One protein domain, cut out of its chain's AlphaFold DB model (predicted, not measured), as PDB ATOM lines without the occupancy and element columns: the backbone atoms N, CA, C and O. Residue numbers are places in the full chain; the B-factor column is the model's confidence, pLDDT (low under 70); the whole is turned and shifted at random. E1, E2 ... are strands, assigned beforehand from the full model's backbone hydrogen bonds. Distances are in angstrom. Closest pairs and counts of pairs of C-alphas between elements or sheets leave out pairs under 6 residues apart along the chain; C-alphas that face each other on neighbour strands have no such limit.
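What this domain is: This is residues 45 to 100 of the 101 residues of the protein "Glycoside hydrolase family 16" of human gut metagenome (UniProt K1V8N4). With little regular structure, a flat fold is built of three small two-strand pairings: E5 running on into E6 makes a spine, paired first with E2 and then with E1, while hairpin E3-E4 reaches away and its residues 73 to 78 stick out. The 56 printed residues hold six named strands, E1 to E6 in order, no named helix, and 21 residues in named elements, all strand. It is compact, radius of gyration of the C-alphas 11.4 A, spanning 36 by 26 by 15 A, only just flat.

Where its parts are: E1 is residues 45 to 47, from C-alpha 45 at (-45.645, -9.897, -24.339). E2 is 62 to 64, E3 71 to 74 (10.3 A), E4 77 to 80 (9.8 A), E5 92 to 94, and E6 96 to 99 (10.6 A), ending at (-49.039, -5.632, -27.307).

How they stand to each other: E1 and E6 are antiparallel, N 45 to O 98 2.8 A. E2 and E5 are parallel, N 63 to O 92 2.9 A. Hairpin E3 and E4 is antiparallel, N 79 to O 72 2.8 A. E5 runs on into E6 at 17 degrees.

The domain as a whole: The printed part has no cut. Links E1 to E2 and E4 to E5 are long. Residues 53 to 55 are under pLDDT 70.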
ATOM      1  N   THR A  45     -46.615  -8.839 -24.064       96.81
ATOM      2  CA  THR A  45     -45.645  -9.897 -24.339       96.81
ATOM      3  C   THR A  45     -44.225  -9.348 -24.208       96.81
ATOM      4  O   THR A  45     -43.883  -8.326 -24.810       96.81
ATOM      5  N   ARG A  46     -43.387 -10.023 -23.407       96.44
ATOM      6  CA  ARG A  46     -41.970  -9.670 -23.220       96.44
ATOM      7  C   ARG A  46     -41.124 -10.280 -24.330       96.44
ATOM      8  O   ARG A  46     -41.204 -11.478 -24.582       96.44
ATOM      9  N   GLU A  47     -40.293  -9.466 -24.963       94.69
ATOM     10  CA  GLU A  47     -39.316  -9.926 -25.944       94.69
ATOM     11  C   GLU A  47     -37.944 -10.107 -25.284       94.69
ATOM     12  O   GLU A  47     -37.490  -9.248 -24.525       94.69
ATOM     13  N   THR A  48     -37.275 -11.223 -25.580       93.94
ATOM     14  CA  THR A  48     -35.966 -11.570 -25.008       93.94
ATOM     15  C   THR A  48     -34.893 -11.660 -26.084       93.94
ATOM     16  O   THR A  48     -35.140 -12.220 -27.150       93.94
ATOM     17  N   GLY A  49     -33.690 -11.165 -25.801       92.19
ATOM     18  CA  GLY A  49     -32.555 -11.199 -26.729       92.19
ATOM     19  C   GLY A  49     -31.756  -9.901 -26.699       92.19
ATOM     20  O   GLY A  49     -32.126  -8.956 -26.014       92.19
ATOM     21  N   GLY A  50     -30.680  -9.805 -27.479       84.88
ATOM     22  CA  GLY A  50     -29.818  -8.606 -27.454       84.88
ATOM     23  C   GLY A  50     -28.352  -8.862 -27.736       84.88
ATOM     24  O   GLY A  50     -27.642  -7.966 -28.171       84.88
ATOM     25  N   SER A  51     -27.911 -10.099 -27.523       77.25
ATOM     26  CA  SER A  51     -26.506 -10.499 -27.600       77.25
ATOM     27  C   SER A  51     -25.980 -10.745 -29.010       77.25
ATOM     28  O   SER A  51     -24.783 -10.974 -29.177       77.25
ATOM     29  N   ASP A  52     -26.854 -10.752 -30.012       73.25
ATOM     30  CA  ASP A  52     -26.455 -11.023 -31.389       73.25
ATOM     31  C   ASP A  52     -25.658  -9.834 -31.933       73.25
ATOM     32  O   ASP A  52     -25.910  -8.694 -31.548       73.25
ATOM     33  N   GLY A  53     -24.694 -10.097 -32.824       62.09
ATOM     34  CA  GLY A  53     -23.595  -9.198 -33.230       62.09
ATOM     35  C   GLY A  53     -23.941  -7.827 -33.841       62.09
ATOM     36  O   GLY A  53     -23.059  -7.186 -34.399       62.09
ATOM     37  N   GLY A  54     -25.188  -7.371 -33.737       66.69
ATOM     38  CA  GLY A  54     -25.637  -6.018 -34.064       66.69
ATOM     39  C   GLY A  54     -26.748  -5.482 -33.151       66.69
ATOM     40  O   GLY A  54     -27.392  -4.514 -33.542       66.69
ATOM     41  N   GLY A  55     -27.010  -6.110 -31.992       69.88
ATOM     42  CA  GLY A  55     -27.950  -5.667 -30.949       69.88
ATOM     43  C   GLY A  55     -29.286  -5.150 -31.487       69.88
ATOM     44  O   GLY A  55     -29.419  -3.946 -31.684       69.88
ATOM     45  N   TRP A  56     -30.230  -6.052 -31.796       81.12
ATOM     46  CA  TRP A  56     -31.576  -5.756 -32.346       81.12
ATOM     47  C   TRP A  56     -31.624  -4.769 -33.537       81.12
ATOM     48  O   TRP A  56     -32.696  -4.282 -33.893       81.12
ATOM     49  N   GLY A  57     -30.494  -4.545 -34.218       82.19
ATOM     50  CA  GLY A  57     -30.378  -3.758 -35.449       82.19
ATOM     51  C   GLY A  57     -29.656  -2.413 -35.304       82.19
ATOM     52  O   GLY A  57     -29.361  -1.782 -36.314       82.19
ATOM     53  N   ASN A  58     -29.344  -1.971 -34.085       86.12
ATOM     54  CA  ASN A  58     -28.794  -0.640 -33.799       86.12
ATOM     55  C   ASN A  58     -27.588  -0.660 -32.844       86.12
ATOM     56  O   ASN A  58     -27.284   0.354 -32.217       86.12
ATOM     57  N   ASN A  59     -26.865  -1.784 -32.773       87.94
ATOM     58  CA  ASN A  59     -25.692  -1.975 -31.911       87.94
ATOM     59  C   ASN A  59     -26.000  -1.741 -30.421       87.94
ATOM     60  O   ASN A  59     -25.188  -1.182 -29.681       87.94
ATOM     61  N   GLU A  60     -27.192  -2.149 -29.989       90.25
ATOM     62  CA  GLU A  60     -27.609  -2.083 -28.591       90.25
ATOM     63  C   GLU A  60     -26.680  -2.896 -27.678       90.25
ATOM     64  O   GLU A  60     -26.181  -3.958 -28.043       90.25
ATOM     65  N   LEU A  61     -26.435  -2.378 -26.470       91.88
ATOM     66  CA  LEU A  61     -25.516  -2.983 -25.495       91.88
ATOM     67  C   LEU A  61     -26.232  -3.854 -24.457       91.88
ATOM     68  O   LEU A  61     -25.577  -4.509 -23.638       91.88
ATOM     69  N   GLN A  62     -27.560  -3.792 -24.439       93.44
ATOM     70  CA  GLN A  62     -28.425  -4.465 -23.490       93.44
ATOM     71  C   GLN A  62     -28.927  -5.803 -24.018       93.44
ATOM     72  O   GLN A  62     -29.202  -5.965 -25.203       93.44
ATOM     73  N   TYR A  63     -29.138  -6.729 -23.091       95.50
ATOM     74  CA  TYR A  63     -29.967  -7.898 -23.310       95.50
ATOM     75  C   TYR A  63     -31.368  -7.636 -22.745       95.50
ATOM     76  O   TYR A  63     -31.526  -7.383 -21.548       95.50
ATOM     77  N   TYR A  64     -32.399  -7.679 -23.579       96.62
ATOM     78  CA  TYR A  64     -33.781  -7.651 -23.113       96.62
ATOM     79  C   TYR A  64     -34.131  -8.978 -22.448       96.62
ATOM     80  O   TYR A  64     -33.866 -10.046 -23.004       96.62
ATOM     81  N   THR A  65     -34.705  -8.919 -21.249       97.06
ATOM     82  CA  THR A  65     -35.113 -10.109 -20.492       97.06
ATOM     83  C   THR A  65     -36.596 -10.063 -20.153       97.06
ATOM     84  O   THR A  65     -37.232  -9.007 -20.183       97.06
ATOM     85  N   ASP A  66     -37.133 -11.219 -19.782       96.94
ATOM     86  CA  ASP A  66     -38.486 -11.393 -19.267       96.94
ATOM     87  C   ASP A  66     -38.573 -11.277 -17.733       96.94
ATOM     88  O   ASP A  66     -39.643 -11.467 -17.149       96.94
ATOM     89  N   ARG A  67     -37.460 -10.934 -17.074       97.75
ATOM     90  CA  ARG A  67     -37.351 -10.920 -15.616       97.75
ATOM     91  C   ARG A  67     -38.046  -9.709 -14.991       97.75
ATOM     92  O   ARG A  67     -38.059  -8.601 -15.545       97.75
ATOM     93  N   THR A  68     -38.560  -9.895 -13.777       97.00
ATOM     94  CA  THR A  68     -39.232  -8.843 -12.998       97.00
ATOM     95  C   THR A  68     -38.300  -7.707 -12.598       97.00
ATOM     96  O   THR A  68     -38.761  -6.601 -12.367       97.00
ATOM     97  N   GLU A  69     -36.983  -7.915 -12.580       97.62
ATOM     98  CA  GLU A  69     -36.007  -6.848 -12.344       97.62
ATOM     99  C   GLU A  69     -35.960  -5.822 -13.478       97.62
ATOM    100  O   GLU A  69     -35.467  -4.715 -13.263       97.62
ATOM    101  N   ASN A  70     -36.414  -6.191 -14.680       98.44
ATOM    102  CA  ASN A  70     -36.377  -5.333 -15.857       98.44
ATOM    103  C   ASN A  70     -37.764  -4.812 -16.263       98.44
ATOM    104  O   ASN A  70     -37.834  -3.730 -16.844       98.44
ATOM    105  N   SER A  71     -38.853  -5.529 -15.948       98.25
ATOM    106  CA  SER A  71     -40.223  -5.020 -16.132       98.25
ATOM    107  C   SER A  71     -41.225  -5.535 -15.101       98.25
ATOM    108  O   SER A  71     -41.439  -6.742 -14.964       98.25
ATOM    109  N   TYR A  72     -41.892  -4.605 -14.420       98.12
ATOM    110  CA  TYR A  72     -42.913  -4.897 -13.414       98.12
ATOM    111  C   TYR A  72     -43.886  -3.727 -13.262       98.12
ATOM    112  O   TYR A  72     -43.588  -2.605 -13.666       98.12
ATOM    113  N   VAL A  73     -45.047  -3.996 -12.673       98.38
ATOM    114  CA  VAL A  73     -46.035  -2.977 -12.313       98.38
ATOM    115  C   VAL A  73     -46.089  -2.889 -10.794       98.38
ATOM    116  O   VAL A  73     -46.033  -3.907 -10.110       98.38
ATOM    117  N   SER A  74     -46.152  -1.669 -10.283       97.44
ATOM    118  CA  SER A  74     -46.506  -1.364  -8.893       97.44
ATOM    119  C   SER A  74     -47.058   0.060  -8.851       97.44
ATOM    120  O   SER A  74     -46.878   0.793  -9.819       97.44
ATOM    121  N   ASP A  75     -47.673   0.499  -7.756       96.44
ATOM    122  CA  ASP A  75     -47.980   1.923  -7.510       96.44
ATOM    123  C   ASP A  75     -48.619   2.659  -8.716       96.44
ATOM    124  O   ASP A  75     -48.186   3.756  -9.080       96.44
ATOM    125  N   GLY A  76     -49.567   2.011  -9.405       97.19
ATOM    126  CA  GLY A  76     -50.289   2.569 -10.562       97.19
ATOM    127  C   GLY A  76     -49.430   2.853 -11.800       97.19
ATOM    128  O   GLY A  76     -49.768   3.720 -12.600       97.19
ATOM    129  N   THR A  77     -48.255   2.226 -11.934       98.06
ATOM    130  CA  THR A  77     -47.322   2.506 -13.036       98.06
ATOM    131  C   THR A  77     -46.505   1.288 -13.462       98.06
ATOM    132  O   THR A  77     -46.025   0.500 -12.640       98.06
ATOM    133  N   LEU A  78     -46.252   1.192 -14.769       98.31
ATOM    134  CA  LEU A  78     -45.258   0.294 -15.351       98.31
ATOM    135  C   LEU A  78     -43.836   0.816 -15.113       98.31
ATOM    136  O   LEU A  78     -43.512   1.960 -15.432       98.31
ATOM    137  N   LYS A  79     -42.956  -0.058 -14.626       98.44
ATOM    138  CA  LYS A  79     -41.518   0.179 -14.514       98.44
ATOM    139  C   LYS A  79     -40.799  -0.621 -15.583       98.44
ATOM    140  O   LYS A  79     -40.906  -1.843 -15.618       98.44
ATOM    141  N   ILE A  80     -40.014   0.070 -16.405       98.31
ATOM    142  CA  ILE A  80     -38.997  -0.535 -17.268       98.31
ATOM    143  C   ILE A  80     -37.643  -0.089 -16.737       98.31
ATOM    144  O   ILE A  80     -37.358   1.107 -16.669       98.31
ATOM    145  N   VAL A  81     -36.821  -1.050 -16.331       98.44
ATOM    146  CA  VAL A  81     -35.551  -0.773 -15.662       98.44
ATOM    147  C   VAL A  81     -34.406  -1.318 -16.497       98.44
ATOM    148  O   VAL A  81     -34.235  -2.532 -16.638       98.44
ATOM    149  N   ALA A  82     -33.588  -0.404 -17.013       97.44
ATOM    150  CA  ALA A  82     -32.289  -0.743 -17.565       97.44
ATOM    151  C   ALA A  82     -31.280  -0.898 -16.420       97.44
ATOM    152  O   ALA A  82     -31.120   0.005 -15.596       97.44
ATOM    153  N   LYS A  83     -30.586  -2.033 -16.358       97.94
ATOM    154  CA  LYS A  83     -29.616  -2.328 -15.297       97.94
ATOM    155  C   LYS A  83     -28.250  -2.590 -15.902       97.94
ATOM    156  O   LYS A  83     -28.131  -3.274 -16.909       97.94
ATOM    157  N   ARG A  84     -27.198  -2.068 -15.269       97.50
ATOM    158  CA  ARG A  84     -25.823  -2.470 -15.576       97.50
ATOM    159  C   ARG A  84     -25.543  -3.795 -14.875       97.50
ATOM    160  O   ARG A  84     -25.311  -3.817 -13.671       97.50
ATOM    161  N   GLU A  85     -25.555  -4.877 -15.631       96.00
ATOM    162  CA  GLU A  85     -25.208  -6.216 -15.166       96.00
ATOM    163  C   GLU A  85     -24.666  -7.036 -16.337       96.00
ATOM    164  O   GLU A  85     -25.042  -6.810 -17.487       96.00
ATOM    165  N   ASN A  86     -23.775  -7.982 -16.047       95.19
ATOM    166  CA  ASN A  86     -23.301  -8.906 -17.068       95.19
ATOM    167  C   ASN A  86     -24.338 -10.016 -17.241       95.19
ATOM    168  O   ASN A  86     -24.554 -10.801 -16.319       95.19
ATOM    169  N   TYR A  87     -24.965 -10.083 -18.412       94.50
ATOM    170  CA  TYR A  87     -25.989 -11.077 -18.717       94.50
ATOM    171  C   TYR A  87     -25.923 -11.458 -20.194       94.50
ATOM    172  O   TYR A  87     -25.960 -10.584 -21.054       94.50
ATOM    173  N   SER A  88     -25.809 -12.755 -20.491       91.56
ATOM    174  CA  SER A  88     -25.760 -13.289 -21.864       91.56
ATOM    175  C   SER A  88     -24.801 -12.523 -22.799       91.56
ATOM    176  O   SER A  88     -25.166 -12.153 -23.908       91.56
ATOM    177  N   ASN A  89     -23.569 -12.261 -22.345       89.88
ATOM    178  CA  ASN A  89     -22.524 -11.491 -23.052       89.88
ATOM    179  C   ASN A  89     -22.800  -9.987 -23.263       89.88
ATOM    180  O   ASN A  89     -21.965  -9.287 -23.832       89.88
ATOM    181  N   CYS A  90     -23.907  -9.461 -22.744       91.81
ATOM    182  CA  CYS A  90     -24.190  -8.030 -22.682       91.81
ATOM    183  C   CYS A  90     -23.775  -7.450 -21.323       91.81
ATOM    184  O   CYS A  90     -23.724  -8.157 -20.314       91.81
ATOM    185  N   ARG A  91     -23.488  -6.142 -21.286       94.50
ATOM    186  CA  ARG A  91     -23.109  -5.411 -20.052       94.50
ATOM    187  C   ARG A  91     -24.282  -4.686 -19.392       94.50
ATOM    188  O   ARG A  91     -24.104  -4.018 -18.368       94.50
ATOM    189  N   PHE A  92     -25.445  -4.770 -20.023       96.06
ATOM    190  CA  PHE A  92     -26.685  -4.191 -19.554       96.06
ATOM    191  C   PHE A  92     -27.833  -5.163 -19.795       96.06
ATOM    192  O   PHE A  92     -27.770  -6.010 -20.684       96.06
ATOM    193  N   THR A  93     -28.905  -4.988 -19.039       97.56
ATOM    194  CA  THR A  93     -30.196  -5.625 -19.277       97.56
ATOM    195  C   THR A  93     -31.283  -4.571 -19.321       97.56
ATOM    196  O   THR A  93     -31.121  -3.484 -18.766       97.56
ATOM    197  N   SER A  94     -32.385  -4.875 -19.993       97.38
ATOM    198  CA  SER A  94     -33.584  -4.035 -20.006       97.38
ATOM    199  C   SER A  94     -34.817  -4.898 -20.285       97.38
ATOM    200  O   SER A  94     -34.729  -6.128 -20.278       97.38
ATOM    201  N   ALA A  95     -35.964  -4.272 -20.526       97.62
ATOM    202  CA  ALA A  95     -37.167  -4.935 -21.012       97.62
ATOM    203  C   ALA A  95     -37.639  -4.320 -22.331       97.62
ATOM    204  O   ALA A  95     -37.454  -3.130 -22.584       97.62
ATOM    205  N   ARG A  96     -38.261  -5.161 -23.156       96.12
ATOM    206  CA  ARG A  96     -38.919  -4.790 -24.405       96.12
ATOM    207  C   ARG A  96     -40.281  -5.466 -24.414       96.12
ATOM    208  O   ARG A  96     -40.361  -6.681 -24.255       96.12
ATOM    209  N   LEU A  97     -41.338  -4.669 -24.521       96.88
ATOM    210  CA  LEU A  97     -42.720  -5.131 -24.432       96.88
ATOM    211  C   LEU A  97     -43.443  -4.831 -25.741       96.88
ATOM    212  O   LEU A  97     -43.248  -3.764 -26.324       96.88
ATOM    213  N   LYS A  98     -44.309  -5.746 -26.164       96.38
ATOM    214  CA  LYS A  98     -45.255  -5.524 -27.257       96.38
ATOM    215  C   LYS A  98     -46.660  -5.898 -26.823       96.38
ATOM    216  O   LYS A  98     -46.834  -6.801 -26.009       96.38
ATOM    217  N   THR A  99     -47.643  -5.218 -27.392       95.50
ATOM    218  CA  THR A  99     -49.039  -5.632 -27.307       95.50
ATOM    219  C   THR A  99     -49.348  -6.574 -28.456       95.50
ATOM    220  O   THR A  99     -49.065  -6.231 -29.610       95.50
ATOM    221  N   ASP A 100     -49.930  -7.730 -28.165       81.19
ATOM    222  CA  ASP A 100     -50.437  -8.600 -29.223       81.19
ATOM    223  C   ASP A 100     -51.777  -8.050 -29.747       81.19
ATOM    224  O   ASP A 100     -52.537  -7.415 -29.013       81.19
TER     225      ASP A 100